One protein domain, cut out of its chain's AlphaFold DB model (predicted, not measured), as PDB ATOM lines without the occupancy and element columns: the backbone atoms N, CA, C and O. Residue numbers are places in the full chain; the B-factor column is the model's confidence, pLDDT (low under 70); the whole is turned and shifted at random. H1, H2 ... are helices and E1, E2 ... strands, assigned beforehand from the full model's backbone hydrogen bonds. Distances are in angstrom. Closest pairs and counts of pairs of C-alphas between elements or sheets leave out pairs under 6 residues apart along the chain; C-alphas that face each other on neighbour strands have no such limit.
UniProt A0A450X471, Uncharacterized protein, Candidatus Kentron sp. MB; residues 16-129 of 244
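Overview. This is residues 16 to 129 of the 244 residues of an uncharacterized protein of Candidatus Kentron sp. MB (UniProt A0A450X471). The model has two lobes set end to end along its longest axis: a larger one, a strongly twisted sheet of five strands with H1 and H4 on one face, and a smaller one, the three strands E4, E5 and E6 with the short helices H2 and H3 at its border. The two sheets keep apart, and residues 29 to 41, of which 29 to 33 belong to H1, stick out free along one side. The printed part has 114 residues, with four named helices and eight named strands in the order E1 H1 H2 E2 E3 H3 E4 E5 E6 E7 E8 H4 along the chain, and its class is mixed, helices and strands. The large sheet has the order E1 - E8 - E7 - E3 - E2 and the small one E4 - E5 - E6, both antiparallel throughout. The whole is compact, with a radius of gyration of the C-alphas of 15.4 A and spans of 43 by 32 by 23 A.

Arrangement. In the large sheet, E2, residues 51 to 56, and E3, residues 64 to 69, form a hairpin, with N 54 and O 66 at 2.8 A. E7, residues 109 to 112, is the antiparallel neighbour of E3, with N 111 and O 65 at 2.7 A. It forms a hairpin with E8, residues 115 to 118, where N 117 and O 110 are 2.8 A apart. The edge strand E1, residues 16 to 18, is the antiparallel neighbour of E8, with N 116 and O 17 at 2.8 A. These pairs are within hydrogen-bond range. H4, residues 121 to 127, is on this sheet at a height of 5.0 A, over none of its strands; its closest C-alphas to E3 are those of Ala 127 and Arg 69, 5.9 A apart. H1, residues 24 to 33, is on the same face, and the two helices with the sheet make two layers, helices on one face of a sheet. H1 has a height of 10.9 A over a local plane fitted to just 6 of the sheet's C-alphas, and on the local plane it runs slantwise to E3 at 54 degrees. E4, residues 85 to 88, E5, residues 91 to 94, and E6, residues 99 to 102, form a meander, each strand the antiparallel neighbour of the one before. N 93 and O 86 are 2.8 A apart, and N 92 and O 101 2.7 A, both within hydrogen-bond range. H2, residues 43 to 48, and H3, residues 72 to 75, only graze this sheet. They only just touch, with 3 pairs of C-alphas within 8 A, the closest being Leu 47 and Thr 75 at 5.6 A. Every O i to N i+4 pair is within hydrogen-bond range in H1 and H4, and 1 of 2 in H2; H3 is too short for such a pair.

Along the chain. E1 begins at C-alpha 16, (-14.962, 80.640, -36.362). E2 is 16.6 A long, E3 16.9 A and H1 14.3 A. E4 begins at C-alpha 85, (-13.344, 72.429, 0.338), and H4 ends at C-alpha 127, (-15.285, 86.579, -21.516).

Size, cuts and confidence. The C-alphas farthest apart are those of Gly 60 and Leu 80, 44.7 A. The printed part has no cut, and no link is long. The mean pLDDT of the printed part is 75.2; 40 residues are under 70, among them 71 to 88 and 93 to 101.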
ATOM      1  N   GLY A  16     -16.354  81.068 -36.534       78.25
ATOM      2  CA  GLY A  16     -14.962  80.640 -36.362       78.25
ATOM      3  C   GLY A  16     -13.926  81.753 -36.539       78.25
ATOM      4  O   GLY A  16     -13.776  82.229 -37.655       78.25
ATOM      5  N   ILE A  17     -13.182  82.156 -35.505       77.44
ATOM      6  CA  ILE A  17     -12.144  83.213 -35.588       77.44
ATOM      7  C   ILE A  17     -10.755  82.650 -35.249       77.44
ATOM      8  O   ILE A  17     -10.666  81.817 -34.347       77.44
ATOM      9  N   PRO A  18      -9.663  83.072 -35.913       78.38
ATOM     10  CA  PRO A  18      -8.321  82.683 -35.491       78.38
ATOM     11  C   PRO A  18      -8.036  83.106 -34.044       78.38
ATOM     12  O   PRO A  18      -8.346  84.228 -33.641       78.38
ATOM     13  N   VAL A  19      -7.397  82.229 -33.266       81.94
ATOM     14  CA  VAL A  19      -7.028  82.493 -31.862       81.94
ATOM     15  C   VAL A  19      -6.178  83.761 -31.746       81.94
ATOM     16  O   VAL A  19      -6.431  84.582 -30.864       81.94
ATOM     17  N   ALA A  20      -5.238  83.946 -32.677       73.06
ATOM     18  CA  ALA A  20      -4.314  85.080 -32.734       73.06
ATOM     19  C   ALA A  20      -5.002  86.449 -32.892       73.06
ATOM     20  O   ALA A  20      -4.385  87.476 -32.624       73.06
ATOM     21  N   GLU A  21      -6.269  86.486 -33.312       67.69
ATOM     22  CA  GLU A  21      -7.054  87.723 -33.422       67.69
ATOM     23  C   GLU A  21      -7.828  88.055 -32.129       67.69
ATOM     24  O   GLU A  21      -8.653  88.970 -32.106       67.69
ATOM     25  N   THR A  22      -7.588  87.313 -31.042       75.56
ATOM     26  CA  THR A  22      -8.297  87.465 -29.767       75.56
ATOM     27  C   THR A  22      -7.349  87.447 -28.573       75.56
ATOM     28  O   THR A  22      -6.258  86.880 -28.628       75.56
ATOM     29  N   ASP A  23      -7.822  87.964 -27.439       77.38
ATOM     30  CA  ASP A  23      -7.076  87.928 -26.176       77.38
ATOM     31  C   ASP A  23      -6.820  86.491 -25.676       77.38
ATOM     32  O   ASP A  23      -5.955  86.286 -24.823       77.38
ATOM     33  N   LEU A  24      -7.506  85.474 -26.226       83.12
ATOM     34  CA  LEU A  24      -7.274  84.072 -25.874       83.12
ATOM     35  C   LEU A  24      -5.836  83.631 -26.168       83.12
ATOM     36  O   LEU A  24      -5.313  82.820 -25.408       83.12
ATOM     37  N   GLN A  25      -5.181  84.177 -27.202       83.06
ATOM     38  CA  GLN A  25      -3.781  83.846 -27.500       83.06
ATOM     39  C   GLN A  25      -2.883  84.130 -26.291       83.06
ATOM     40  O   GLN A  25      -2.179  83.242 -25.828       83.06
ATOM     41  N   SER A  26      -3.010  85.318 -25.693       79.31
ATOM     42  CA  SER A  26      -2.219  85.698 -24.516       79.31
ATOM     43  C   SER A  26      -2.472  84.794 -23.302       79.31
ATOM     44  O   SER A  26      -1.563  84.514 -22.516       79.31
ATOM     45  N   ILE A  27      -3.704  84.296 -23.160       82.69
ATOM     46  CA  ILE A  27      -4.080  83.361 -22.098       82.69
ATOM     47  C   ILE A  27      -3.419  82.002 -22.347       82.69
ATOM     48  O   ILE A  27      -2.894  81.406 -21.411       82.69
ATOM     49  N   ILE A  28      -3.413  81.525 -23.595       84.44
ATOM     50  CA  ILE A  28      -2.757  80.272 -23.988       84.44
ATOM     51  C   ILE A  28      -1.250  80.360 -23.772       84.44
ATOM     52  O   ILE A  28      -0.696  79.456 -23.152       84.44
ATOM     53  N   ASP A  29      -0.615  81.446 -24.208       83.50
ATOM     54  CA  ASP A  29       0.827  81.655 -24.054       83.50
ATOM     55  C   ASP A  29       1.216  81.614 -22.567       83.50
ATOM     56  O   ASP A  29       2.100  80.863 -22.164       83.50
ATOM     57  N   THR A  30       0.452  82.303 -21.708       80.25
ATOM     58  CA  THR A  30       0.648  82.270 -20.244       80.25
ATOM     59  C   THR A  30       0.532  80.846 -19.675       80.25
ATOM     60  O   THR A  30       1.285  80.463 -18.775       80.25
ATOM     61  N   LEU A  31      -0.419  80.049 -20.177       77.31
ATOM     62  CA  LEU A  31      -0.627  78.664 -19.739       77.31
ATOM     63  C   LEU A  31       0.466  77.710 -20.241       77.31
ATOM     64  O   LEU A  31       0.730  76.714 -19.572       77.31
ATOM     65  N   GLN A  32       1.066  77.978 -21.403       76.31
ATOM     66  CA  GLN A  32       2.126  77.156 -21.995       76.31
ATOM     67  C   GLN A  32       3.508  77.475 -21.417       76.31
ATOM     68  O   GLN A  32       4.285  76.553 -21.186       76.31
ATOM     69  N   ASP A  33       3.784  78.746 -21.127       70.75
ATOM     70  CA  ASP A  33       5.069  79.201 -20.576       70.75
ATOM     71  C   ASP A  33       5.237  78.877 -19.079       70.75
ATOM     72  O   ASP A  33       6.327  79.007 -18.519       70.75
ATOM     73  N   SER A  34       4.168  78.448 -18.406       62.84
ATOM     74  CA  SER A  34       4.204  78.088 -16.988       62.84
ATOM     75  C   SER A  34       4.516  76.598 -16.805       62.84
ATOM     76  O   SER A  34       3.606  75.772 -16.869       62.84
ATOM     77  N   GLU A  35       5.777  76.249 -16.508       60.16
ATOM     78  CA  GLU A  35       6.168  74.870 -16.132       60.16
ATOM     79  C   GLU A  35       5.366  74.352 -14.920       60.16
ATOM     80  O   GLU A  35       5.009  73.176 -14.861       60.16
ATOM     81  N   GLU A  36       5.011  75.250 -13.994       68.88
ATOM     82  CA  GLU A  36       4.059  75.006 -12.910       68.88
ATOM     83  C   GLU A  36       3.000  76.122 -12.893       68.88
ATOM     84  O   GLU A  36       3.258  77.216 -12.375       68.88
ATOM     85  N   PRO A  37       1.796  75.904 -13.460       68.00
ATOM     86  CA  PRO A  37       0.744  76.905 -13.406       68.00
ATOM     87  C   PRO A  37       0.377  77.175 -11.949       68.00
ATOM     88  O   PRO A  37       0.152  76.253 -11.159       68.00
ATOM     89  N   LYS A  38       0.305  78.461 -11.589       73.00
ATOM     90  CA  LYS A  38      -0.026  78.884 -10.229       73.00
ATOM     91  C   LYS A  38      -1.369  78.281  -9.820       73.00
ATOM     92  O   LYS A  38      -2.418  78.643 -10.352       73.00
ATOM     93  N   THR A  39      -1.331  77.380  -8.848       76.06
ATOM     94  CA  THR A  39      -2.542  76.807  -8.279       76.06
ATOM     95  C   THR A  39      -3.208  77.825  -7.367       76.06
ATOM     96  O   THR A  39      -2.564  78.639  -6.696       76.06
ATOM     97  N   ILE A  40      -4.536  77.809  -7.366       73.38
ATOM     98  CA  ILE A  40      -5.307  78.678  -6.490       73.38
ATOM     99  C   ILE A  40      -5.252  78.094  -5.081       73.38
ATOM    100  O   ILE A  40      -5.715  76.981  -4.845       73.38
ATOM    101  N   GLY A  41      -4.686  78.854  -4.143       67.75
ATOM    102  CA  GLY A  41      -4.586  78.447  -2.739       67.75
ATOM    103  C   GLY A  41      -5.758  78.910  -1.873       67.75
ATOM    104  O   GLY A  41      -5.893  78.452  -0.740       67.75
ATOM    105  N   ARG A  42      -6.578  79.847  -2.369       66.81
ATOM    106  CA  ARG A  42      -7.665  80.484  -1.614       66.81
ATOM    107  C   ARG A  42      -8.889  80.752  -2.479       66.81
ATOM    108  O   ARG A  42      -8.783  81.174  -3.625       66.81
ATOM    109  N   TYR A  43     -10.061  80.554  -1.890       68.38
ATOM    110  CA  TYR A  43     -11.349  80.703  -2.560       68.38
ATOM    111  C   TYR A  43     -11.593  82.114  -3.118       68.38
ATOM    112  O   TYR A  43     -12.147  82.262  -4.205       68.38
ATOM    113  N   GLU A  44     -11.152  83.162  -2.425       70.62
ATOM    114  CA  GLU A  44     -11.379  84.549  -2.842       70.62
ATOM    115  C   GLU A  44     -10.735  84.877  -4.198       70.62
ATOM    116  O   GLU A  44     -11.126  85.844  -4.856       70.62
ATOM    117  N   GLU A  45      -9.765  84.069  -4.632       72.56
ATOM    118  CA  GLU A  45      -9.142  84.167  -5.952       72.56
ATOM    119  C   GLU A  45     -10.077  83.635  -7.062       72.56
ATOM    120  O   GLU A  45     -10.063  84.177  -8.165       72.56
ATOM    121  N   LEU A  46     -10.966  82.672  -6.763       72.25
ATOM    122  CA  LEU A  46     -11.997  82.173  -7.692       72.25
ATOM    123  C   LEU A  46     -13.152  83.165  -7.878       72.25
ATOM    124  O   LEU A  46     -13.718  83.252  -8.964       72.25
ATOM    125  N   LEU A  47     -13.491  83.946  -6.847       67.62
ATOM    126  CA  LEU A  47     -14.590  84.925  -6.893       67.62
ATOM    127  C   LEU A  47     -14.387  86.049  -7.917       67.62
ATOM    128  O   LEU A  47     -15.342  86.739  -8.274       67.62
ATOM    129  N   LYS A  48     -13.149  86.257  -8.368       67.06
ATOM    130  CA  LYS A  48     -12.798  87.262  -9.378       67.06
ATOM    131  C   LYS A  48     -12.742  86.692 -10.794       67.06
ATOM    132  O   LYS A  48     -12.537  87.458 -11.732       67.06
ATOM    133  N   ALA A  49     -12.889  85.378 -10.957       75.69
ATOM    134  CA  ALA A  49     -12.830  84.748 -12.263       75.69
ATOM    135  C   ALA A  49     -14.064  85.129 -13.092       75.69
ATOM    136  O   ALA A  49     -15.203  84.909 -12.679       75.69
ATOM    137  N   SER A  50     -13.835  85.690 -14.278       76.69
ATOM    138  CA  SER A  50     -14.883  85.969 -15.265       76.69
ATOM    139  C   SER A  50     -15.204  84.746 -16.128       76.69
ATOM    140  O   SER A  50     -16.319  84.618 -16.631       76.69
ATOM    141  N   MET A  51     -14.247  83.831 -16.290       84.94
ATOM    142  CA  MET A  51     -14.369  82.606 -17.079       84.94
ATOM    143  C   MET A  51     -13.423  81.519 -16.561       84.94
ATOM    144  O   MET A  51     -12.468  81.813 -15.840       84.94
ATOM    145  N   TYR A  52     -13.661  80.278 -16.973       84.94
ATOM    146  CA  TYR A  52     -12.720  79.172 -16.818       84.94
ATOM    147  C   TYR A  52     -12.489  78.472 -18.158       84.94
ATOM    148  O   TYR A  52     -13.361  78.471 -19.029       84.94
ATOM    149  N   ILE A  53     -11.302  77.876 -18.303       88.31
ATOM    150  CA  ILE A  53     -10.914  77.072 -19.464       88.31
ATOM    151  C   ILE A  53     -10.654  75.639 -18.997       88.31
ATOM    152  O   ILE A  53      -9.852  75.413 -18.093       88.31
ATOM    153  N   ALA A  54     -11.320  74.675 -19.625       88.12
ATOM    154  CA  ALA A  54     -11.004  73.259 -19.523       88.12
ATOM    155  C   ALA A  54     -10.106  72.858 -20.700       88.12
ATOM    156  O   ALA A  54     -10.479  73.041 -21.860       88.12
ATOM    157  N   ARG A  55      -8.924  72.310 -20.402       89.50
ATOM    158  CA  ARG A  55      -7.990  71.773 -21.397       89.50
ATOM    159  C   ARG A  55      -8.165  70.263 -21.510       89.50
ATOM    160  O   ARG A  55      -8.170  69.567 -20.497       89.50
ATOM    161  N   PHE A  56      -8.261  69.777 -22.740       87.88
ATOM    162  CA  PHE A  56      -8.300  68.360 -23.071       87.88
ATOM    163  C   PHE A  56      -7.102  68.026 -23.955       87.88
ATOM    164  O   PHE A  56      -7.003  68.502 -25.087       87.88
ATOM    165  N   ASP A  57      -6.194  67.212 -23.428       88.75
ATOM    166  CA  ASP A  57      -5.057  66.690 -24.177       88.75
ATOM    167  C   ASP A  57      -5.457  65.373 -24.850       88.75
ATOM    168  O   ASP A  57      -5.880  64.421 -24.192       88.75
ATOM    169  N   ILE A  58      -5.342  65.337 -26.176       86.62
ATOM    170  CA  ILE A  58      -5.624  64.163 -27.002       86.62
ATOM    171  C   ILE A  58      -4.298  63.718 -27.614       86.62
ATOM    172  O   ILE A  58      -3.581  64.521 -28.209       86.62
ATOM    173  N   GLU A  59      -3.956  62.439 -27.458       91.00
ATOM    174  CA  GLU A  59      -2.693  61.898 -27.965       91.00
ATOM    175  C   GLU A  59      -2.553  62.137 -29.478       91.00
ATOM    176  O   GLU A  59      -3.438  61.801 -30.266       91.00
ATOM    177  N   GLY A  60      -1.434  62.744 -29.883       89.31
ATOM    178  CA  GLY A  60      -1.141  63.046 -31.285       89.31
ATOM    179  C   GLY A  60      -1.934  64.213 -31.891       89.31
ATOM    180  O   GLY A  60      -1.856  64.402 -33.103       89.31
ATOM    181  N   GLN A  61      -2.674  64.994 -31.095       89.44
ATOM    182  CA  GLN A  61      -3.428  66.164 -31.564       89.44
ATOM    183  C   GLN A  61      -3.107  67.423 -30.741       89.44
ATOM    184  O   GLN A  61      -2.688  67.315 -29.586       89.44
ATOM    185  N   PRO A  62      -3.315  68.631 -31.304       86.19
ATOM    186  CA  PRO A  62      -3.294  69.860 -30.521       86.19
ATOM    187  C   PRO A  62      -4.318  69.809 -29.373       86.19
ATOM    188  O   PRO A  62      -5.381  69.202 -29.533       86.19
ATOM    189  N   PRO A  63      -4.040  70.457 -28.227       88.69
ATOM    190  CA  PRO A  63      -4.980  70.487 -27.116       88.69
ATOM    191  C   PRO A  63      -6.278  71.189 -27.523       88.69
ATOM    192  O   PRO A  63      -6.258  72.256 -28.139       88.69
ATOM    193  N   LEU A  64      -7.409  70.609 -27.127       90.25
ATOM    194  CA  LEU A  64      -8.711  71.257 -27.223       90.25
ATOM    195  C   LEU A  64      -8.926  72.093 -25.961       90.25
ATOM    196  O   LEU A  64      -8.882  71.574 -24.843       90.25
ATOM    197  N   LEU A  65      -9.185  73.383 -26.131       91.50
ATOM    198  CA  LEU A  65      -9.475  74.296 -25.028       91.50
ATOM    199  C   LEU A  65     -10.943  74.677 -25.076       91.50
ATOM    200  O   LEU A  65     -11.399  75.238 -26.060       91.50
ATOM    201  N   SER A  66     -11.687  74.400 -24.018       91.19
ATOM    202  CA  SER A  66     -13.097  74.762 -23.897       91.19
ATOM    203  C   SER A  66     -13.251  75.864 -22.866       91.19
ATOM    204  O   SER A  66     -12.746  75.731 -21.756       91.19
ATOM    205  N   ALA A  67     -13.938  76.945 -23.214       90.50
ATOM    206  CA  ALA A  67     -14.135  78.085 -22.339       90.50
ATOM    207  C   ALA A  67     -15.605  78.259 -21.966       90.50
ATOM    208  O   ALA A  67     -16.518  78.089 -22.783       90.50
ATOM    209  N   ARG A  68     -15.825  78.653 -20.713       89.81
ATOM    210  CA  ARG A  68     -17.144  78.976 -20.181       89.81
ATOM    211  C   ARG A  68     -17.046  80.161 -19.234       89.81
ATOM    212  O   ARG A  68     -16.223  80.191 -18.317       89.81
ATOM    213  N   ARG A  69     -17.903  81.149 -19.455       86.44
ATOM    214  CA  ARG A  69     -18.082  82.307 -18.593       86.44
ATOM    215  C   ARG A  69     -18.695  81.867 -17.265       86.44
ATOM    216  O   ARG A  69     -19.648  81.087 -17.224       86.44
ATOM    217  N   VAL A  70     -18.174  82.404 -16.167       79.88
ATOM    218  CA  VAL A  70     -18.769  82.219 -14.840       79.88
ATOM    219  C   VAL A  70     -20.038  83.068 -14.762       79.88
ATOM    220  O   VAL A  70     -20.021  84.258 -15.074       79.88
ATOM    221  N   SER A  71     -21.163  82.463 -14.376       68.81
ATOM    222  CA  SER A  71     -22.433  83.192 -14.298       68.81
ATOM    223  C   SER A  71     -22.415  84.250 -13.186       68.81
ATOM    224  O   SER A  71     -21.917  83.996 -12.088       68.81
ATOM    225  N   ASP A  72     -23.049  85.401 -13.428       62.09
ATOM    226  CA  ASP A  72     -23.116  86.516 -12.465       62.09
ATOM    227  C   ASP A  72     -23.821  86.129 -11.146       62.09
ATOM    228  O   ASP A  72     -23.625  86.751 -10.109       62.09
ATOM    229  N   SER A  73     -24.622  85.057 -11.153       54.75
ATOM    230  CA  SER A  73     -25.281  84.539  -9.946       54.75
ATOM    231  C   SER A  73     -24.309  83.921  -8.925       54.75
ATOM    232  O   SER A  73     -24.676  83.711  -7.766       54.75
ATOM    233  N   TRP A  74     -23.067  83.632  -9.332       58.50
ATOM    234  CA  TRP A  74     -22.063  82.976  -8.488       58.50
ATOM    235  C   TRP A  74     -21.135  83.969  -7.805       58.50
ATOM    236  O   TRP A  74     -20.813  83.791  -6.634       58.50
ATOM    237  N   THR A  75     -20.778  85.053  -8.493       51.09
ATOM    238  CA  THR A  75     -19.953  86.137  -7.941       51.09
ATOM    239  C   THR A  75     -20.611  86.822  -6.736       51.09
ATOM    240  O   THR A  75     -19.927  87.438  -5.921       51.09
ATOM    241  N   THR A  76     -21.931  86.676  -6.561       47.31
ATOM    242  CA  THR A  76     -22.691  87.266  -5.447       47.31
ATOM    243  C   THR A  76     -22.785  86.425  -4.166       47.31
ATOM    244  O   THR A  76     -23.166  86.974  -3.130       47.31
ATOM    245  N   LYS A  77     -22.448  85.126  -4.165       52.91
ATOM    246  CA  LYS A  77     -22.516  84.304  -2.939       52.91
ATOM    247  C   LYS A  77     -21.202  84.388  -2.159       52.91
ATOM    248  O   LYS A  77     -20.297  83.592  -2.358       52.91
ATOM    249  N   LYS A  78     -21.103  85.363  -1.252       50.12
ATOM    250  CA  LYS A  78     -20.010  85.454  -0.269       50.12
ATOM    251  C   LYS A  78     -20.135  84.335   0.768       50.12
ATOM    252  O   LYS A  78     -21.011  84.412   1.626       50.12
ATOM    253  N   VAL A  79     -19.236  83.357   0.734       50.84
ATOM    254  CA  VAL A  79     -18.965  82.477   1.882       50.84
ATOM    255  C   VAL A  79     -17.742  83.044   2.610       50.84
ATOM    256  O   VAL A  79     -16.741  83.367   1.976       50.84
ATOM    257  N   LEU A  80     -17.873  83.299   3.914       47.31
ATOM    258  CA  LEU A  80     -17.032  84.236   4.682       47.31
ATOM    259  C   LEU A  80     -16.191  83.546   5.771       47.31
ATOM    260  O   LEU A  80     -15.849  84.161   6.779       47.31
ATOM    261  N   THR A  81     -15.849  82.274   5.597       47.12
ATOM    262  CA  THR A  81     -15.145  81.480   6.614       47.12
ATOM    263  C   THR A  81     -13.973  80.706   6.010       47.12
ATOM    264  O   THR A  81     -14.000  80.340   4.842       47.12
ATOM    265  N   LEU A  82     -12.898  80.489   6.780       45.47
ATOM    266  CA  LEU A  82     -11.803  79.602   6.374       45.47
ATOM    267  C   LEU A  82     -12.357  78.178   6.324       45.47
ATOM    268  O   LEU A  82     -12.524  77.582   7.390       45.47
ATOM    269  N   ILE A  83     -12.662  77.647   5.139       54.72
ATOM    270  CA  ILE A  83     -13.218  76.298   5.050       54.72
ATOM    271  C   ILE A  83     -12.441  75.366   4.130       54.72
ATOM    272  O   ILE A  83     -11.962  75.728   3.057       54.72
ATOM    273  N   SER A  84     -12.324  74.132   4.609       56.91
ATOM    274  CA  SER A  84     -11.911  72.949   3.871       56.91
ATOM    275  C   SER A  84     -12.917  72.688   2.746       56.91
ATOM    276  O   SER A  84     -14.105  72.530   3.005       56.91
ATOM    277  N   MET A  85     -12.465  72.618   1.498       62.00
ATOM    278  CA  MET A  85     -13.344  72.429   0.338       62.00
ATOM    279  C   MET A  85     -13.283  70.982  -0.157       62.00
ATOM    280  O   MET A  85     -12.225  70.352  -0.109       62.00
ATOM    281  N   ILE A  86     -14.398  70.460  -0.671       67.50
ATOM    282  CA  ILE A  86     -14.464  69.134  -1.300       67.50
ATOM    283  C   ILE A  86     -15.062  69.274  -2.698       67.50
ATOM    284  O   ILE A  86     -16.100  69.910  -2.876       67.50
ATOM    285  N   PHE A  87     -14.426  68.661  -3.698       67.62
ATOM    286  CA  PHE A  87     -14.974  68.570  -5.050       67.62
ATOM    287  C   PHE A  87     -15.753  67.262  -5.218       67.62
ATOM    288  O   PHE A  87     -15.192  66.175  -5.060       67.62
ATOM    289  N   ARG A  88     -17.050  67.359  -5.523       67.94
ATOM    290  CA  ARG A  88     -17.951  66.220  -5.722       67.94
ATOM    291  C   ARG A  88     -19.018  66.563  -6.761       67.94
ATOM    292  O   ARG A  88     -19.569  67.655  -6.736       67.94
ATOM    293  N   ASP A  89     -19.317  65.631  -7.667       71.19
ATOM    294  CA  ASP A  89     -20.386  65.769  -8.673       71.19
ATOM    295  C   ASP A  89     -20.289  67.066  -9.507       71.19
ATOM    296  O   ASP A  89     -21.274  67.769  -9.726       71.19
ATOM    297  N   ASN A  90     -19.073  67.402  -9.957       67.25
ATOM    298  CA  ASN A  90     -18.735  68.637 -10.685       67.25
ATOM    299  C   ASN A  90     -18.977  69.936  -9.898       67.25
ATOM    300  O   ASN A  90     -19.008  71.022 -10.482       67.25
ATOM    301  N   MET A  91     -19.147  69.841  -8.580       67.50
ATOM    302  CA  MET A  91     -19.340  70.968  -7.679       67.50
ATOM    303  C   MET A  91     -18.224  71.006  -6.644       67.50
ATOM    304  O   MET A  91     -17.902  70.014  -5.997       67.50
ATOM    305  N   LEU A  92     -17.649  72.183  -6.460       70.38
ATOM    306  CA  LEU A  92     -16.844  72.503  -5.302       70.38
ATOM    307  C   LEU A  92     -17.791  72.942  -4.187       70.38
ATOM    308  O   LEU A  92     -18.504  73.945  -4.302       70.38
ATOM    309  N   MET A  93     -17.821  72.139  -3.135       64.62
ATOM    310  CA  MET A  93     -18.695  72.315  -1.991       64.62
ATOM    311  C   MET A  93     -17.890  72.716  -0.766       64.62
ATOM    312  O   MET A  93     -16.745  72.292  -0.579       64.62
ATOM    313  N   ASP A  94     -18.537  73.509   0.076       68.38
ATOM    314  CA  ASP A  94     -18.088  73.723   1.441       68.38
ATOM    315  C   ASP A  94     -18.307  72.476   2.320       68.38
ATOM    316  O   ASP A  94     -19.151  71.636   1.992       68.38
ATOM    317  N   LEU A  95     -17.659  72.399   3.488       65.69
ATOM    318  CA  LEU A  95     -18.045  71.480   4.570       65.69
ATOM    319  C   LEU A  95     -19.521  71.643   4.957       65.69
ATOM    320  O   LEU A  95     -20.199  70.643   5.191       65.69
ATOM    321  N   ASP A  96     -20.040  72.873   4.930       64.81
ATOM    322  CA  ASP A  96     -21.458  73.178   5.167       64.81
ATOM    323  C   ASP A  96     -22.363  72.829   3.966       64.81
ATOM    324  O   ASP A  96     -23.530  73.218   3.907       64.81
ATOM    325  N   GLN A  97     -21.828  72.105   2.978       61.25
ATOM    326  CA  GLN A  97     -22.506  71.664   1.759       61.25
ATOM    327  C   GLN A  97     -23.108  72.796   0.915       61.25
ATOM    328  O   GLN A  97     -23.976  72.569   0.068       61.25
ATOM    329  N   GLN A  98     -22.623  74.024   1.092       62.38
ATOM    330  CA  GLN A  98     -22.975  75.119   0.203       62.38
ATOM    331  C   GLN A  98     -22.269  74.932  -1.140       62.38
ATOM    332  O   GLN A  98     -21.085  74.603  -1.201       62.38
ATOM    333  N   GLN A  99     -23.009  75.128  -2.230       61.34
ATOM    334  CA  GLN A  99     -22.441  75.144  -3.576       61.34
ATOM    335  C   GLN A  99     -21.612  76.418  -3.736       61.34
ATOM    336  O   GLN A  99     -22.178  77.512  -3.809       61.34
ATOM    337  N   ILE A 100     -20.289  76.263  -3.772       63.34
ATOM    338  CA  ILE A 100     -19.345  77.381  -3.843       63.34
ATOM    339  C   ILE A 100     -18.905  77.631  -5.290       63.34
ATOM    340  O   ILE A 100     -18.784  78.777  -5.718       63.34
ATOM    341  N   PHE A 101     -18.676  76.565  -6.054       69.25
ATOM    342  CA  PHE A 101     -18.319  76.633  -7.469       69.25
ATOM    343  C   PHE A 101     -18.825  75.371  -8.167       69.25
ATOM    344  O   PHE A 101     -18.939  74.316  -7.555       69.25
ATOM    345  N   ARG A 102     -19.144  75.447  -9.448       70.69
ATOM    346  CA  ARG A 102     -19.568  74.315 -10.268       70.69
ATOM    347  C   ARG A 102     -18.883  74.401 -11.631       70.69
ATOM    348  O   ARG A 102     -18.545  75.469 -12.124       70.69
ATOM    349  N   ILE A 103     -18.650  73.257 -12.240       73.75
ATOM    350  CA  ILE A 103     -18.249  73.202 -13.638       73.75
ATOM    351  C   ILE A 103     -19.529  72.939 -14.422       73.75
ATOM    352  O   ILE A 103     -20.220  71.940 -14.204       73.75
ATOM    353  N   ASP A 104     -19.910  73.903 -15.252       73.31
ATOM    354  CA  ASP A 104     -21.012  73.754 -16.193       73.31
ATOM    355  C   ASP A 104     -20.601  72.787 -17.313       73.31
ATOM    356  O   ASP A 104     -19.450  72.783 -17.748       73.31
ATOM    357  N   GLY A 105     -21.550  71.965 -17.764       75.12
ATOM    358  CA  GLY A 105     -21.368  71.089 -18.922       75.12
ATOM    359  C   GLY A 105     -21.538  71.823 -20.255       75.12
ATOM    360  O   GLY A 105     -21.296  71.237 -21.306       75.12
ATOM    361  N   GLN A 106     -21.978  73.082 -20.225       84.12
ATOM    362  CA  GLN A 106     -22.058  73.940 -21.399       84.12
ATOM    363  C   GLN A 106     -20.714  74.605 -21.719       84.12
ATOM    364  O   GLN A 106     -19.922  74.921 -20.832       84.12
ATOM    365  N   VAL A 107     -20.512  74.870 -23.007       87.75
ATOM    366  CA  VAL A 107     -19.326  75.517 -23.570       87.75
ATOM    367  C   VAL A 107     -19.776  76.779 -24.297       87.75
ATOM    368  O   VAL A 107     -20.711  76.713 -25.090       87.75
ATOM    369  N   ASP A 108     -19.129  77.915 -24.032       90.06
ATOM    370  CA  ASP A 108     -19.421  79.168 -24.747       90.06
ATOM    371  C   ASP A 108     -18.607  79.275 -26.038       90.06
ATOM    372  O   ASP A 108     -19.093  79.767 -27.055       90.06
ATOM    373  N   PHE A 109     -17.361  78.813 -26.014       91.56
ATOM    374  CA  PHE A 109     -16.511  78.683 -27.192       91.56
ATOM    375  C   PHE A 109     -15.405  77.664 -26.929       91.56
ATOM    376  O   PHE A 109     -15.053  77.407 -25.777       91.56
ATOM    377  N   PHE A 110     -14.841  77.089 -27.985       92.50
ATOM    378  CA  PHE A 110     -13.689  76.199 -27.876       92.50
ATOM    379  C   PHE A 110     -12.621  76.547 -28.906       92.50
ATOM    380  O   PHE A 110     -12.945  76.979 -30.006       92.50
ATOM    381  N   ALA A 111     -11.352  76.377 -28.554       92.00
ATOM    382  CA  ALA A 111     -10.223  76.565 -29.444       92.00
ATOM    383  C   ALA A 111      -9.590  75.217 -29.786       92.00
ATOM    384  O   ALA A 111      -9.301  74.413 -28.899       92.00
ATOM    385  N   PHE A 112      -9.377  74.991 -31.076       91.50
ATOM    386  CA  PHE A 112      -8.701  73.818 -31.607       91.50
ATOM    387  C   PHE A 112      -7.912  74.223 -32.847       91.50
ATOM    388  O   PHE A 112      -8.433  74.937 -33.702       91.50
ATOM    389  N   ASP A 113      -6.659  73.778 -32.923       89.56
ATOM    390  CA  ASP A 113      -5.782  73.997 -34.081       89.56
ATOM    391  C   ASP A 113      -5.704  75.472 -34.533       89.56
ATOM    392  O   ASP A 113      -5.882  75.820 -35.698       89.56
ATOM    393  N   GLY A 114      -5.519  76.382 -33.569       85.44
ATOM    394  CA  GLY A 114      -5.401  77.821 -33.835       85.44
ATOM    395  C   GLY A 114      -6.709  78.533 -34.197       85.44
ATOM    396  O   GLY A 114      -6.687  79.739 -34.445       85.44
ATOM    397  N   MET A 115      -7.850  77.840 -34.178       86.62
ATOM    398  CA  MET A 115      -9.172  78.402 -34.465       86.62
ATOM    399  C   MET A 115     -10.082  78.347 -33.240       86.62
ATOM    400  O   MET A 115     -10.139  77.333 -32.551       86.62
ATOM    401  N   ILE A 116     -10.825  79.424 -32.991       89.69
ATOM    402  CA  ILE A 116     -11.892  79.501 -31.993       89.69
ATOM    403  C   ILE A 116     -13.227  79.286 -32.677       89.69
ATOM    404  O   ILE A 116     -13.547  79.958 -33.646       89.69
ATOM    405  N   PHE A 117     -14.025  78.416 -32.092       89.88
ATOM    406  CA  PHE A 117     -15.354  78.017 -32.496       89.88
ATOM    407  C   PHE A 117     -16.356  78.532 -31.459       89.88
ATOM    408  O   PHE A 117     -16.281  78.173 -30.282       89.88
ATOM    409  N   ILE A 118     -17.262  79.415 -31.873       89.06
ATOM    410  CA  ILE A 118     -18.115  80.199 -30.973       89.06
ATOM    411  C   ILE A 118     -19.511  79.575 -30.907       89.06
ATOM    412  O   ILE A 118     -20.238  79.573 -31.900       89.06
ATOM    413  N   ALA A 119     -19.894  79.083 -29.726       88.56
ATOM    414  CA  ALA A 119     -21.224  78.538 -29.448       88.56
ATOM    415  C   ALA A 119     -22.171  79.596 -28.845       88.56
ATOM    416  O   ALA A 119     -23.347  79.642 -29.193       88.56
ATOM    417  N   ASP A 120     -21.654  80.490 -27.995       87.38
ATOM    418  CA  ASP A 120     -22.361  81.659 -27.466       87.38
ATOM    419  C   ASP A 120     -21.541  82.928 -27.734       87.38
ATOM    420  O   ASP A 120     -20.566  83.249 -27.047       87.38
ATOM    421  N   LYS A 121     -21.968  83.687 -28.748       81.75
ATOM    422  CA  LYS A 121     -21.306  84.927 -29.172       81.75
ATOM    423  C   LYS A 121     -21.251  85.980 -28.069       81.75
ATOM    424  O   LYS A 121     -20.246  86.676 -27.932       81.75
ATOM    425  N   LYS A 122     -22.322  86.121 -27.287       82.00
ATOM    426  CA  LYS A 122     -22.413  87.151 -26.247       82.00
ATOM    427  C   LYS A 122     -21.425  86.851 -25.124       82.00
ATOM    428  O   LYS A 122     -20.737  87.761 -24.649       82.00
ATOM    429  N   ASN A 123     -21.348  85.592 -24.703       85.56
ATOM    430  CA  ASN A 123     -20.406  85.175 -23.675       85.56
ATOM    431  C   ASN A 123     -18.969  85.212 -24.183       85.56
ATOM    432  O   ASN A 123     -18.125  85.715 -23.454       85.56
ATOM    433  N   PHE A 124     -18.702  84.803 -25.426       84.69
ATOM    434  CA  PHE A 124     -17.384  84.942 -26.056       84.69
ATOM    435  C   PHE A 124     -16.876  86.393 -26.030       84.69
ATOM    436  O   PHE A 124     -15.796  86.662 -25.501       84.69
ATOM    437  N   GLU A 125     -17.681  87.348 -26.517       79.12
ATOM    438  CA  GLU A 125     -17.302  88.770 -26.545       79.12
ATOM    439  C   GLU A 125     -17.064  89.338 -25.136       79.12
ATOM    440  O   GLU A 125     -16.205  90.200 -24.945       79.12
ATOM    441  N   THR A 126     -17.818  88.860 -24.143       79.06
ATOM    442  CA  THR A 126     -17.682  89.315 -22.753       79.06
ATOM    443  C   THR A 126     -16.480  88.677 -22.053       79.06
ATOM    444  O   THR A 126     -15.767  89.356 -21.320       79.06
ATOM    445  N   ALA A 127     -16.263  87.376 -22.250       77.12
ATOM    446  CA  ALA A 127     -15.285  86.579 -21.516       77.12
ATOM    447  C   ALA A 127     -13.842  86.933 -21.892       77.12
ATOM    448  O   ALA A 127     -12.990  87.026 -21.013       77.12
ATOM    449  N   LEU A 128     -13.582  87.192 -23.174       76.44
ATOM    450  CA  LEU A 128     -12.242  87.515 -23.665       76.44
ATOM    451  C   LEU A 128     -11.895  89.001 -23.573       76.44
ATOM    452  O   LEU A 128     -11.012  89.433 -24.294       76.44
ATOM    453  N   ASN A 129     -12.605  89.806 -22.769       68.12
ATOM    454  CA  ASN A 129     -12.420  91.264 -22.731       68.12
ATOM    455  C   ASN A 129     -12.337  91.895 -24.132       68.12
ATOM    456  O   ASN A 129     -11.687  92.922 -24.320       68.12
TER     457      ASN A 129